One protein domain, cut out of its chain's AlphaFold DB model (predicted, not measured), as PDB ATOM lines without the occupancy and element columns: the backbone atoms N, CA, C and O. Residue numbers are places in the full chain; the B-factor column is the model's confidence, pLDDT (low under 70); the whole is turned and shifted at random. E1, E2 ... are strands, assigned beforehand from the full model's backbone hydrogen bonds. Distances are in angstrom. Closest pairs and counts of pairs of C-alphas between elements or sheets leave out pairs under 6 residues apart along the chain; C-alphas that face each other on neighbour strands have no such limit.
ATOM      1  N   ALA A   3     240.781 222.455 180.226       90.06
ATOM      2  CA  ALA A   3     239.865 222.769 179.135       90.06
ATOM      3  C   ALA A   3     238.456 222.253 179.463       90.06
ATOM      4  O   ALA A   3     238.296 221.132 179.938       90.06
ATOM      5  N   LEU A   4     237.413 223.045 179.199       92.62
ATOM      6  CA  LEU A   4     236.043 222.544 179.308       92.62
ATOM      7  C   LEU A   4     235.706 221.716 178.071       92.62
ATOM      8  O   LEU A   4     235.084 222.201 177.129       92.62
ATOM      9  N   ARG A   5     236.155 220.464 178.069       95.38
ATOM     10  CA  ARG A   5     235.974 219.514 176.976       95.38
ATOM     11  C   ARG A   5     235.514 218.170 177.521       95.38
ATOM     12  O   ARG A   5     235.939 217.745 178.591       95.38
ATOM     13  N   GLU A   6     234.651 217.514 176.761       96.25
ATOM     14  CA  GLU A   6     234.262 216.135 177.022       96.25
ATOM     15  C   GLU A   6     235.489 215.212 177.027       96.25
ATOM     16  O   GLU A   6     236.300 215.233 176.101       96.25
ATOM     17  N   GLY A   7     235.623 214.401 178.075       95.38
ATOM     18  CA  GLY A   7     236.738 213.474 178.249       95.38
ATOM     19  C   GLY A   7     238.036 214.117 178.747       95.38
ATOM     20  O   GLY A   7     239.036 213.412 178.869       95.38
ATOM     21  N   GLU A   8     238.052 215.421 179.054       94.62
ATOM     22  CA  GLU A   8     239.245 216.084 179.593       94.62
ATOM     23  C   GLU A   8     239.685 215.400 180.892       94.62
ATOM     24  O   GLU A   8     238.918 215.320 181.854       94.62
ATOM     25  N   SER A   9     240.927 214.916 180.930       93.00
ATOM     26  CA  SER A   9     241.466 214.211 182.094       93.00
ATOM     27  C   SER A   9     241.674 215.170 183.262       93.00
ATOM     28  O   SER A   9     242.443 216.128 183.176       93.00
ATOM     29  N   VAL A  10     241.014 214.890 184.383       89.88
ATOM     30  CA  VAL A  10     241.108 215.686 185.606       89.88
ATOM     31  C   VAL A  10     241.264 214.758 186.793       89.88
ATOM     32  O   VAL A  10     240.406 213.925 187.085       89.88
ATOM     33  N   ASN A  11     242.363 214.952 187.511       89.75
ATOM     34  CA  ASN A  11     242.664 214.215 188.723       89.75
ATOM     35  C   ASN A  11     242.313 215.061 189.945       89.75
ATOM     36  O   ASN A  11     242.482 216.283 189.936       89.75
ATOM     37  N   PHE A  12     241.887 214.401 191.015       84.94
ATOM     38  CA  PHE A  12     241.730 215.026 192.320       84.94
ATOM     39  C   PHE A  12     242.656 214.395 193.347       84.94
ATOM     40  O   PHE A  12     242.916 213.195 193.318       84.94
ATOM     41  N   TRP A  13     243.155 215.224 194.262       79.62
ATOM     42  CA  TRP A  13     244.093 214.818 195.300       79.62
ATOM     43  C   TRP A  13     243.465 214.992 196.675       79.62
ATOM     44  O   TRP A  13     242.945 216.063 196.996       79.62
ATOM     45  N   ARG A  14     243.569 213.961 197.513       73.25
ATOM     46  CA  ARG A  14     243.196 214.020 198.928       73.25
ATOM     47  C   ARG A  14     244.214 213.245 199.752       73.25
ATOM     48  O   ARG A  14     244.422 212.063 199.519       73.25
ATOM     49  N   GLY A  15     244.855 213.911 200.714       71.88
ATOM     50  CA  GLY A  15     245.746 213.245 201.677       71.88
ATOM     51  C   GLY A  15     246.866 212.402 201.046       71.88
ATOM     52  O   GLY A  15     247.212 211.364 201.590       71.88
ATOM     53  N   GLY A  16     247.394 212.807 199.885       77.12
ATOM     54  CA  GLY A  16     248.427 212.064 199.148       77.12
ATOM     55  C   GLY A  16     247.900 210.996 198.183       77.12
ATOM     56  O   GLY A  16     248.650 210.557 197.317       77.12
ATOM     57  N   ALA A  17     246.618 210.627 198.257       79.75
ATOM     58  CA  ALA A  17     245.974 209.787 197.256       79.75
ATOM     59  C   ALA A  17     245.526 210.628 196.053       79.75
ATOM     60  O   ALA A  17     245.004 211.737 196.214       79.75
ATOM     61  N   VAL A  18     245.720 210.082 194.853       85.44
ATOM     62  CA  VAL A  18     245.195 210.634 193.603       85.44
ATOM     63  C   VAL A  18     244.007 209.796 193.147       85.44
ATOM     64  O   VAL A  18     244.050 208.566 193.173       85.44
ATOM     65  N   ARG A  19     242.941 210.464 192.723       88.50
ATOM     66  CA  ARG A  19     241.807 209.841 192.053       88.50
ATOM     67  C   ARG A  19     241.729 210.377 190.636       88.50
ATOM     68  O   ARG A  19     241.540 211.578 190.436       88.50
ATOM     69  N   HIS A  20     241.894 209.477 189.678       92.19
ATOM     70  CA  HIS A  20     241.804 209.779 188.257       92.19
ATOM     71  C   HIS A  20     240.350 209.855 187.804       92.19
ATOM     72  O   HIS A  20     239.475 209.197 188.375       92.19
ATOM     73  N   GLY A  21     240.098 210.669 186.788       93.62
ATOM     74  CA  GLY A  21     238.784 210.800 186.184       93.62
ATOM     75  C   GLY A  21     238.785 211.749 184.997       93.62
ATOM     76  O   GLY A  21     239.827 212.276 184.597       93.62
ATOM     77  N   ALA A  22     237.603 211.959 184.434       95.44
ATOM     78  CA  ALA A  22     237.408 212.788 183.254       95.44
ATOM     79  C   ALA A  22     236.226 213.745 183.424       95.44
ATOM     80  O   ALA A  22     235.297 213.475 184.191       95.44
ATOM     81  N   LEU A  23     236.271 214.876 182.719       95.38
ATOM     82  CA  LEU A  23     235.157 215.811 182.655       95.38
ATOM     83  C   LEU A  23     234.105 215.362 181.648       95.38
ATOM     84  O   LEU A  23     234.423 214.905 180.553       95.38
ATOM     85  N   HIS A  24     232.848 215.612 181.998       96.81
ATOM     86  CA  HIS A  24     231.715 215.486 181.098       96.81
ATOM     87  C   HIS A  24     230.938 216.788 181.040       96.81
ATOM     88  O   HIS A  24     230.574 217.355 182.077       96.81
ATOM     89  N   ILE A  25     230.683 217.271 179.827       96.56
ATOM     90  CA  ILE A  25     230.080 218.586 179.622       96.56
ATOM     91  C   ILE A  25     228.644 218.415 179.151       96.56
ATOM     92  O   ILE A  25     228.361 217.722 178.174       96.56
ATOM     93  N   TYR A  26     227.725 219.075 179.847       96.75
ATOM     94  CA  TYR A  26     226.312 219.099 179.499       96.75
ATOM     95  C   TYR A  26     225.841 220.536 179.332       96.75
ATOM     96  O   TYR A  26     226.200 221.412 180.116       96.75
ATOM     97  N   LYS A  27     225.005 220.776 178.326       96.50
ATOM     98  CA  LYS A  27     224.312 222.046 178.123       96.50
ATOM     99  C   LYS A  27     222.843 221.882 178.499       96.50
ATOM    100  O   LYS A  27     222.168 220.981 178.012       96.50
ATOM    101  N   ASP A  28     222.356 222.757 179.366       95.12
ATOM    102  CA  ASP A  28     220.958 222.821 179.791       95.12
ATOM    103  C   ASP A  28     220.500 224.279 179.689       95.12
ATOM    104  O   ASP A  28     220.868 225.126 180.511       95.12
ATOM    105  N   GLY A  29     219.794 224.579 178.595       94.38
ATOM    106  CA  GLY A  29     219.520 225.946 178.156       94.38
ATOM    107  C   GLY A  29     220.817 226.718 177.901       94.38
ATOM    108  O   GLY A  29     221.698 226.252 177.181       94.38
ATOM    109  N   GLU A  30     220.953 227.878 178.536       92.00
ATOM    110  CA  GLU A  30     222.148 228.732 178.452       92.00
ATOM    111  C   GLU A  30     223.259 228.332 179.437       92.00
ATOM    112  O   GLU A  30     224.340 228.920 179.441       92.00
ATOM    113  N   VAL A  31     223.019 227.329 180.285       92.00
ATOM    114  CA  VAL A  31     223.951 226.946 181.348       92.00
ATOM    115  C   VAL A  31     224.727 225.693 180.958       92.00
ATOM    116  O   VAL A  31     224.155 224.628 180.714       92.00
ATOM    117  N   TYR A  32     226.054 225.800 180.990       93.19
ATOM    118  CA  TYR A  32     226.955 224.655 180.906       93.19
ATOM    119  C   TYR A  32     227.173 224.062 182.296       93.19
ATOM    120  O   TYR A  32     227.539 224.762 183.239       93.19
ATOM    121  N   ARG A  33     226.952 222.756 182.421       94.50
ATOM    122  CA  ARG A  33     227.221 221.969 183.623       94.50
ATOM    123  C   ARG A  33     228.401 221.060 183.360       94.50
ATOM    124  O   ARG A  33     228.442 220.349 182.359       94.50
ATOM    125  N   VAL A  34     229.341 221.090 184.291       94.81
ATOM    126  CA  VAL A  34     230.552 220.284 184.245       94.81
ATOM    127  C   VAL A  34     230.398 219.193 185.287       94.81
ATOM    128  O   VAL A  34     230.180 219.482 186.463       94.81
ATOM    129  N   TYR A  35     230.486 217.950 184.848       95.62
ATOM    130  CA  TYR A  35     230.526 216.782 185.710       95.62
ATOM    131  C   TYR A  35     231.922 216.186 185.659       95.62
ATOM    132  O   TYR A  35     232.647 216.370 184.688       95.62
ATOM    133  N   TRP A  36     232.283 215.459 186.699       94.94
ATOM    134  CA  TRP A  36     233.474 214.640 186.748       94.94
ATOM    135  C   TRP A  36     233.082 213.203 187.059       94.94
ATOM    136  O   TRP A  36     232.279 212.955 187.963       94.94
ATOM    137  N   GLN A  37     233.649 212.277 186.297       95.56
ATOM    138  CA  GLN A  37     233.488 210.843 186.486       95.56
ATOM    139  C   GLN A  37     234.820 210.259 186.961       95.56
ATOM    140  O   GLN A  37     235.815 210.373 186.237       95.56
ATOM    141  N   PRO A  38     234.876 209.626 188.147       94.00
ATOM    142  CA  PRO A  38     236.043 208.855 188.541       94.00
ATOM    143  C   PRO A  38     236.262 207.696 187.567       94.00
ATOM    144  O   PRO A  38     235.313 207.017 187.176       94.00
ATOM    145  N   GLU A  39     237.519 207.413 187.239       93.50
ATOM    146  CA  GLU A  39     237.869 206.264 186.408       93.50
ATOM    147  C   GLU A  39     237.331 204.961 187.028       93.50
ATOM    148  O   GLU A  39     237.389 204.752 188.248       93.50
ATOM    149  N   GLY A  40     236.745 204.111 186.180       90.62
ATOM    150  CA  GLY A  40     236.127 202.848 186.584       90.62
ATOM    151  C   GLY A  40     234.803 202.976 187.350       90.62
ATOM    152  O   GLY A  40     234.276 201.956 187.786       90.62
ATOM    153  N   SER A  41     234.252 204.185 187.527       90.25
ATOM    154  CA  SER A  41     232.934 204.403 188.138       90.25
ATOM    155  C   SER A  41     231.888 204.790 187.092       90.25
ATOM    156  O   SER A  41     232.215 205.439 186.108       90.25
ATOM    157  N   GLY A  42     230.620 204.428 187.315       91.12
ATOM    158  CA  GLY A  42     229.469 204.951 186.562       91.12
ATOM    159  C   GLY A  42     228.911 206.267 187.122       91.12
ATOM    160  O   GLY A  42     227.995 206.843 186.540       91.12
ATOM    161  N   ASP A  43     229.446 206.732 188.250       94.56
ATOM    162  CA  ASP A  43     228.943 207.899 188.967       94.56
ATOM    163  C   ASP A  43     229.414 209.214 188.344       94.56
ATOM    164  O   ASP A  43     230.601 209.401 188.068       94.56
ATOM    165  N   LEU A  44     228.493 210.171 188.224       95.62
ATOM    166  CA  LEU A  44     228.776 211.529 187.770       95.62
ATOM    167  C   LEU A  44     228.605 212.526 188.916       95.62
ATOM    168  O   LEU A  44     227.538 212.638 189.522       95.62
ATOM    169  N   TYR A  45     229.661 213.292 189.176       95.38
ATOM    170  CA  TYR A  45     229.681 214.320 190.206       95.38
ATOM    171  C   TYR A  45     229.701 215.698 189.560       95.38
ATOM    172  O   TYR A  45     230.658 216.035 188.869       95.38
ATOM    173  N   VAL A  46     228.679 216.522 189.785       95.06
ATOM    174  CA  VAL A  46     228.694 217.901 189.278       95.06
ATOM    175  C   VAL A  46     229.746 218.722 190.026       95.06
ATOM    176  O   VAL A  46     229.851 218.629 191.251       95.06
ATOM    177  N   LEU A  47     230.508 219.537 189.295       93.00
ATOM    178  CA  LEU A  47     231.384 220.558 189.864       93.00
ATOM    179  C   LEU A  47     230.525 221.755 190.288       93.00
ATOM    180  O   LEU A  47     230.185 222.618 189.481       93.00
ATOM    181  N   ALA A  48     230.162 221.800 191.568       90.69
ATOM    182  CA  ALA A  48     229.491 222.939 192.177       90.69
ATOM    183  C   ALA A  48     230.544 223.943 192.668       90.69
ATOM    184  O   ALA A  48     231.154 223.751 193.723       90.69
ATOM    185  N   ASN A  49     230.793 224.986 191.876       85.56
ATOM    186  CA  ASN A  49     231.779 226.015 192.205       85.56
ATOM    187  C   ASN A  49     231.358 226.794 193.459       85.56
ATOM    188  O   ASN A  49     230.269 227.356 193.511       85.56
ATOM    189  N   GLU A  50     232.258 226.871 194.436       85.50
ATOM    190  CA  GLU A  50     232.128 227.722 195.630       85.50
ATOM    191  C   GLU A  50     232.928 229.023 195.461       85.50
ATOM    192  O   GLU A  50     232.608 230.047 196.055       85.50
ATOM    193  N   SER A  51     233.986 228.988 194.644       86.06
ATOM    194  CA  SER A  51     234.765 230.154 194.226       86.06
ATOM    195  C   SER A  51     235.357 229.913 192.835       86.06
ATOM    196  O   SER A  51     235.180 228.840 192.258       86.06
ATOM    197  N   ALA A  52     236.104 230.882 192.301       84.56
ATOM    198  CA  ALA A  52     236.788 230.727 191.017       84.56
ATOM    199  C   ALA A  52     237.760 229.529 190.981       84.56
ATOM    200  O   ALA A  52     237.998 228.969 189.914       84.56
ATOM    201  N   THR A  53     238.315 229.122 192.127       86.94
ATOM    202  CA  THR A  53     239.348 228.076 192.232       86.94
ATOM    203  C   THR A  53     238.965 226.950 193.187       86.94
ATOM    204  O   THR A  53     239.834 226.192 193.622       86.94
ATOM    205  N   SER A  54     237.698 226.846 193.590       86.00
ATOM    206  CA  SER A  54     237.253 225.781 194.487       86.00
ATOM    207  C   SER A  54     235.853 225.299 194.162       86.00
ATOM    208  O   SER A  54     234.947 226.105 193.958       86.00
ATOM    209  N   ALA A  55     235.662 223.986 194.249       88.88
ATOM    210  CA  ALA A  55     234.381 223.350 193.992       88.88
ATOM    211  C   ALA A  55     234.081 222.237 195.002       88.88
ATOM    212  O   ALA A  55     234.979 221.652 195.618       88.88
ATOM    213  N   ARG A  56     232.797 221.922 195.138       91.56
ATOM    214  CA  ARG A  56     232.306 220.680 195.738       91.56
ATOM    215  C   ARG A  56     231.879 219.737 194.622       91.56
ATOM    216  O   ARG A  56     231.304 220.171 193.629       91.56
ATOM    217  N   LEU A  57     232.140 218.450 194.802       91.81
ATOM    218  CA  LEU A  57     231.670 217.394 193.916       91.81
ATOM    219  C   LEU A  57     230.425 216.766 194.525       91.81
ATOM    220  O   LEU A  57     230.485 216.204 195.619       91.81
ATOM    221  N   ILE A  58     229.302 216.885 193.823       93.81
ATOM    222  CA  ILE A  58     227.997 216.425 194.305       93.81
ATOM    223  C   ILE A  58     227.498 215.327 193.373       93.81
ATOM    224  O   ILE A  58     227.367 215.555 192.172       93.81
ATOM    225  N   LEU A  59     227.220 214.145 193.925       94.94
ATOM    226  CA  LEU A  59     226.643 213.035 193.168       94.94
ATOM    227  C   LEU A  59     225.209 213.387 192.767       94.94
ATOM    228  O   LEU A  59     224.347 213.570 193.626       94.94
ATOM    229  N   THR A  60     224.951 213.499 191.468       92.19
ATOM    230  CA  THR A  60     223.609 213.775 190.941       92.19
ATOM    231  C   THR A  60     223.497 213.254 189.513       92.19
ATOM    232  O   THR A  60     224.471 213.341 188.762       92.19
ATOM    233  N   PRO A  61     222.311 212.781 189.083       93.38
ATOM    234  CA  PRO A  61     222.066 212.502 187.676       93.38
ATOM    235  C   PRO A  61     222.403 213.723 186.807       93.38
ATOM    236  O   PRO A  61     222.092 214.856 187.212       93.38
ATOM    237  N   PRO A  62     223.017 213.519 185.628       95.19
ATOM    238  CA  PRO A  62     223.323 214.612 184.728       95.19
ATOM    239  C   PRO A  62     222.042 215.271 184.218       95.19
ATOM    240  O   PRO A  62     221.026 214.622 183.970       95.19
ATOM    241  N   ARG A  63     222.105 216.589 184.057       95.75
ATOM    242  CA  ARG A  63     221.032 217.419 183.503       95.75
ATOM    243  C   ARG A  63     221.497 218.104 182.231       95.75
ATOM    244  O   ARG A  63     222.588 218.677 182.217       95.75
ATOM    245  N   GLY A  64     220.626 218.099 181.227       95.81
ATOM    246  CA  GLY A  64     220.875 218.678 179.912       95.81
ATOM    247  C   GLY A  64     221.313 217.653 178.874       95.81
ATOM    248  O   GLY A  64     221.240 216.443 179.086       95.81
ATOM    249  N   THR A  65     221.789 218.162 177.745       96.94
ATOM    250  CA  THR A  65     222.311 217.372 176.629       96.94
ATOM    251  C   THR A  65     223.830 217.366 176.675       96.94
ATOM    252  O   THR A  65     224.451 218.406 176.891       96.94
ATOM    253  N   LYS A  66     224.433 216.196 176.469       96.38
ATOM    254  CA  LYS A  66     225.886 216.042 176.403       96.38
ATOM    255  C   LYS A  66     226.456 216.814 175.206       96.38
ATOM    256  O   LYS A  66     225.863 216.782 174.130       96.38
ATOM    257  N   VAL A  67     227.579 217.503 175.393       97.31
ATOM    258  CA  VAL A  67     228.254 218.299 174.354       97.31
ATOM    259  C   VAL A  67     229.762 218.093 174.412       97.31
ATOM    260  O   VAL A  67     230.318 217.871 175.482       97.31
ATOM    261  N   ASP A  68     230.440 218.235 173.275       95.88
ATOM    262  CA  ASP A  68     231.884 217.974 173.196       95.88
ATOM    263  C   ASP A  68     232.734 219.078 173.839       95.88
ATOM    264  O   ASP A  68     233.875 218.852 174.242       95.88
ATOM    265  N   THR A  69     232.226 220.310 173.895       94.44
ATOM    266  CA  THR A  69     232.989 221.476 174.357       94.44
ATOM    267  C   THR A  69     232.093 222.490 175.061       94.44
ATOM    268  O   THR A  69     230.990 222.804 174.608       94.44
ATOM    269  N   GLY A  70     232.588 223.003 176.184       90.12
ATOM    270  CA  GLY A  70     232.038 224.125 176.932       90.12
ATOM    271  C   GLY A  70     232.862 225.405 176.749       90.12
ATOM    272  O   GLY A  70     233.896 225.409 176.078       90.12
ATOM    273  N   PRO A  71     232.413 226.523 177.330       87.06
ATOM    274  CA  PRO A  71     233.059 227.813 177.140       87.06
ATOM    275  C   PRO A  71     234.381 227.902 177.915       87.06
ATOM    276  O   PRO A  71     234.401 228.026 179.136       87.06
ATOM    277  N   GLY A  72     235.498 227.909 177.191       88.75
ATOM    278  CA  GLY A  72     236.809 228.240 177.747       88.75
ATOM    279  C   GLY A  72     237.422 227.141 178.620       88.75
ATOM    280  O   GLY A  72     237.486 225.972 178.236       88.75
ATOM    281  N   SER A  73     237.958 227.535 179.774       89.00
ATOM    282  CA  SER A  73     238.742 226.663 180.651       89.00
ATOM    283  C   SER A  73     238.560 227.034 182.116       89.00
ATOM    284  O   SER A  73     238.365 228.206 182.435       89.00
ATOM    285  N   LEU A  74     238.697 226.059 183.010       84.19
ATOM    286  CA  LEU A  74     238.725 226.281 184.450       84.19
ATOM    287  C   LEU A  74     240.168 226.487 184.931       84.19
ATOM    288  O   LEU A  74     241.089 225.799 184.469       84.19
ATOM    289  N   PRO A  75     240.411 227.383 185.899       86.31
ATOM    290  CA  PRO A  75     241.663 227.341 186.635       86.31
ATOM    291  C   PRO A  75     241.729 226.030 187.441       86.31
ATOM    292  O   PRO A  75     240.696 225.381 187.646       86.31
ATOM    293  N   PRO A  76     242.921 225.618 187.905       83.81
ATOM    294  CA  PRO A  76     243.044 224.486 188.817       83.81
ATOM    295  C   PRO A  76     242.052 224.603 189.984       83.81
ATOM    296  O   PRO A  76     241.987 225.639 190.645       83.81
ATOM    297  N   GLN A  77     241.258 223.553 190.203       83.56
ATOM    298  CA  GLN A  77     240.202 223.537 191.215       83.56
ATOM    299  C   GLN A  77     240.675 222.812 192.474       83.56
ATOM    300  O   GLN A  77     241.130 221.669 192.412       83.56
ATOM    301  N   LYS A  78     240.508 223.448 193.635       84.38
ATOM    302  CA  LYS A  78     240.602 222.787 194.938       84.38
ATOM    303  C   LYS A  78     239.250 222.166 195.281       84.38
ATOM    304  O   LYS A  78     238.281 222.886 195.528       84.38
ATOM    305  N   VAL A  79     239.189 220.839 195.338       84.38
ATOM    306  CA  VAL A  79     237.976 220.135 195.770       84.38
ATOM    307  C   VAL A  79     237.848 220.217 197.285       84.38
ATOM    308  O   VAL A  79     238.737 219.787 198.017       84.38
ATOM    309  N   LEU A  80     236.739 220.787 197.753       84.00
ATOM    310  CA  LEU A  80     236.456 220.948 199.182       84.00
ATOM    311  C   LEU A  80     235.765 219.718 199.779       84.00
ATOM    312  O   LEU A  80     235.955 219.407 200.951       84.00
ATOM    313  N   SER A  81     234.973 219.011 198.973       82.94
ATOM    314  CA  SER A  81     234.287 217.780 199.363       82.94
ATOM    315  C   SER A  81     233.965 216.930 198.138       82.94
ATOM    316  O   SER A  81     233.529 217.471 197.121       82.94
ATOM    317  N   CYS A  82     234.117 215.612 198.256       81.06
ATOM    318  CA  CYS A  82     233.661 214.630 197.279       81.06
ATOM    319  C   CYS A  82     233.301 213.334 198.012       81.06
ATOM    320  O   CYS A  82     234.130 212.871 198.788       81.06
TER     321      CYS A  82
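AT A GLANCE: This is residues 3 to 82 of the 85 residues of an uncharacterized protein of Burkholderia novacaledonica (UniProt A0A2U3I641). A strongly twisted sheet of five strands, E4, E5, E6, E7 and E9, is covered over part of one face by a small two-stranded sheet, E1 and E8, whose strands cross those of the large one: a sandwich of unequal sheets. The short hairpin E2 and E3 lies at one end, where E3 runs on into E4. The printed part has 80 residues, with nine named strands, E1 to E9 in order along the chain, and no named helix, in the class all strand. The large sheet, in the order E4, E5, E6, E7, E9, is mixed, and the two small sheets are antiparallel. The whole is compact, with a radius of gyration of the C-alphas of 11.8 A and spans of 38 by 28 by 20 A.

HOW THE PARTS SIT: Start with E1, residues 3 to 5, and find its antiparallel neighbour E8 at residues 69 to 74, with N 70 and O 4 2.8 A apart. Next come E2, residues 12 to 14, and E3, residues 17 to 19, an antiparallel hairpin with N 19 and O 12 at 2.8 A. E3 runs on into E4, residues 21 to 28, across a break of 1 residue, at 43 degrees. E4, E5 at residues 31 to 38, E6 at 45 to 51 and E7 at 54 to 59 form a meander, each strand the antiparallel neighbour of the one before. Look for N 24 and O 35 at 2.8 A, N 36 and O 45 at 2.8 A, and N 56 and O 48 at 2.8 A. E9, residues 78 to 81, is parallel to E7 at 39 degrees, with N 80 and O 55 2.9 A apart; E4 and E9 are the edge strands. In the sandwich, two sheets face to face, the facing parts are 9.3 A centre to centre and the strands stand at 77 degrees. The closest C-alphas of E1 and E4 are Arg 5 and Ile 25, 6.5 A apart.

IN THESE COORDINATES: Find C-alpha 3 at (239.865, 222.769, 179.135), where E1 begins. E4 runs 22.4 A from C-alpha 21 at (238.784, 210.800, 186.184), and E5 runs 22.9 A. E6 measures 17.1 A, E7 16.6 A and E8 12.6 A. E9 ends at C-alpha 81, (234.287, 217.780, 199.363).

THE WHOLE: The C-alphas of Gly 16 and Gly 29, the two farthest apart, are 38.3 A apart. The printed part has no cut, and no link is long. The mean pLDDT of the printed part is 90.6, and no printed residue is under 70.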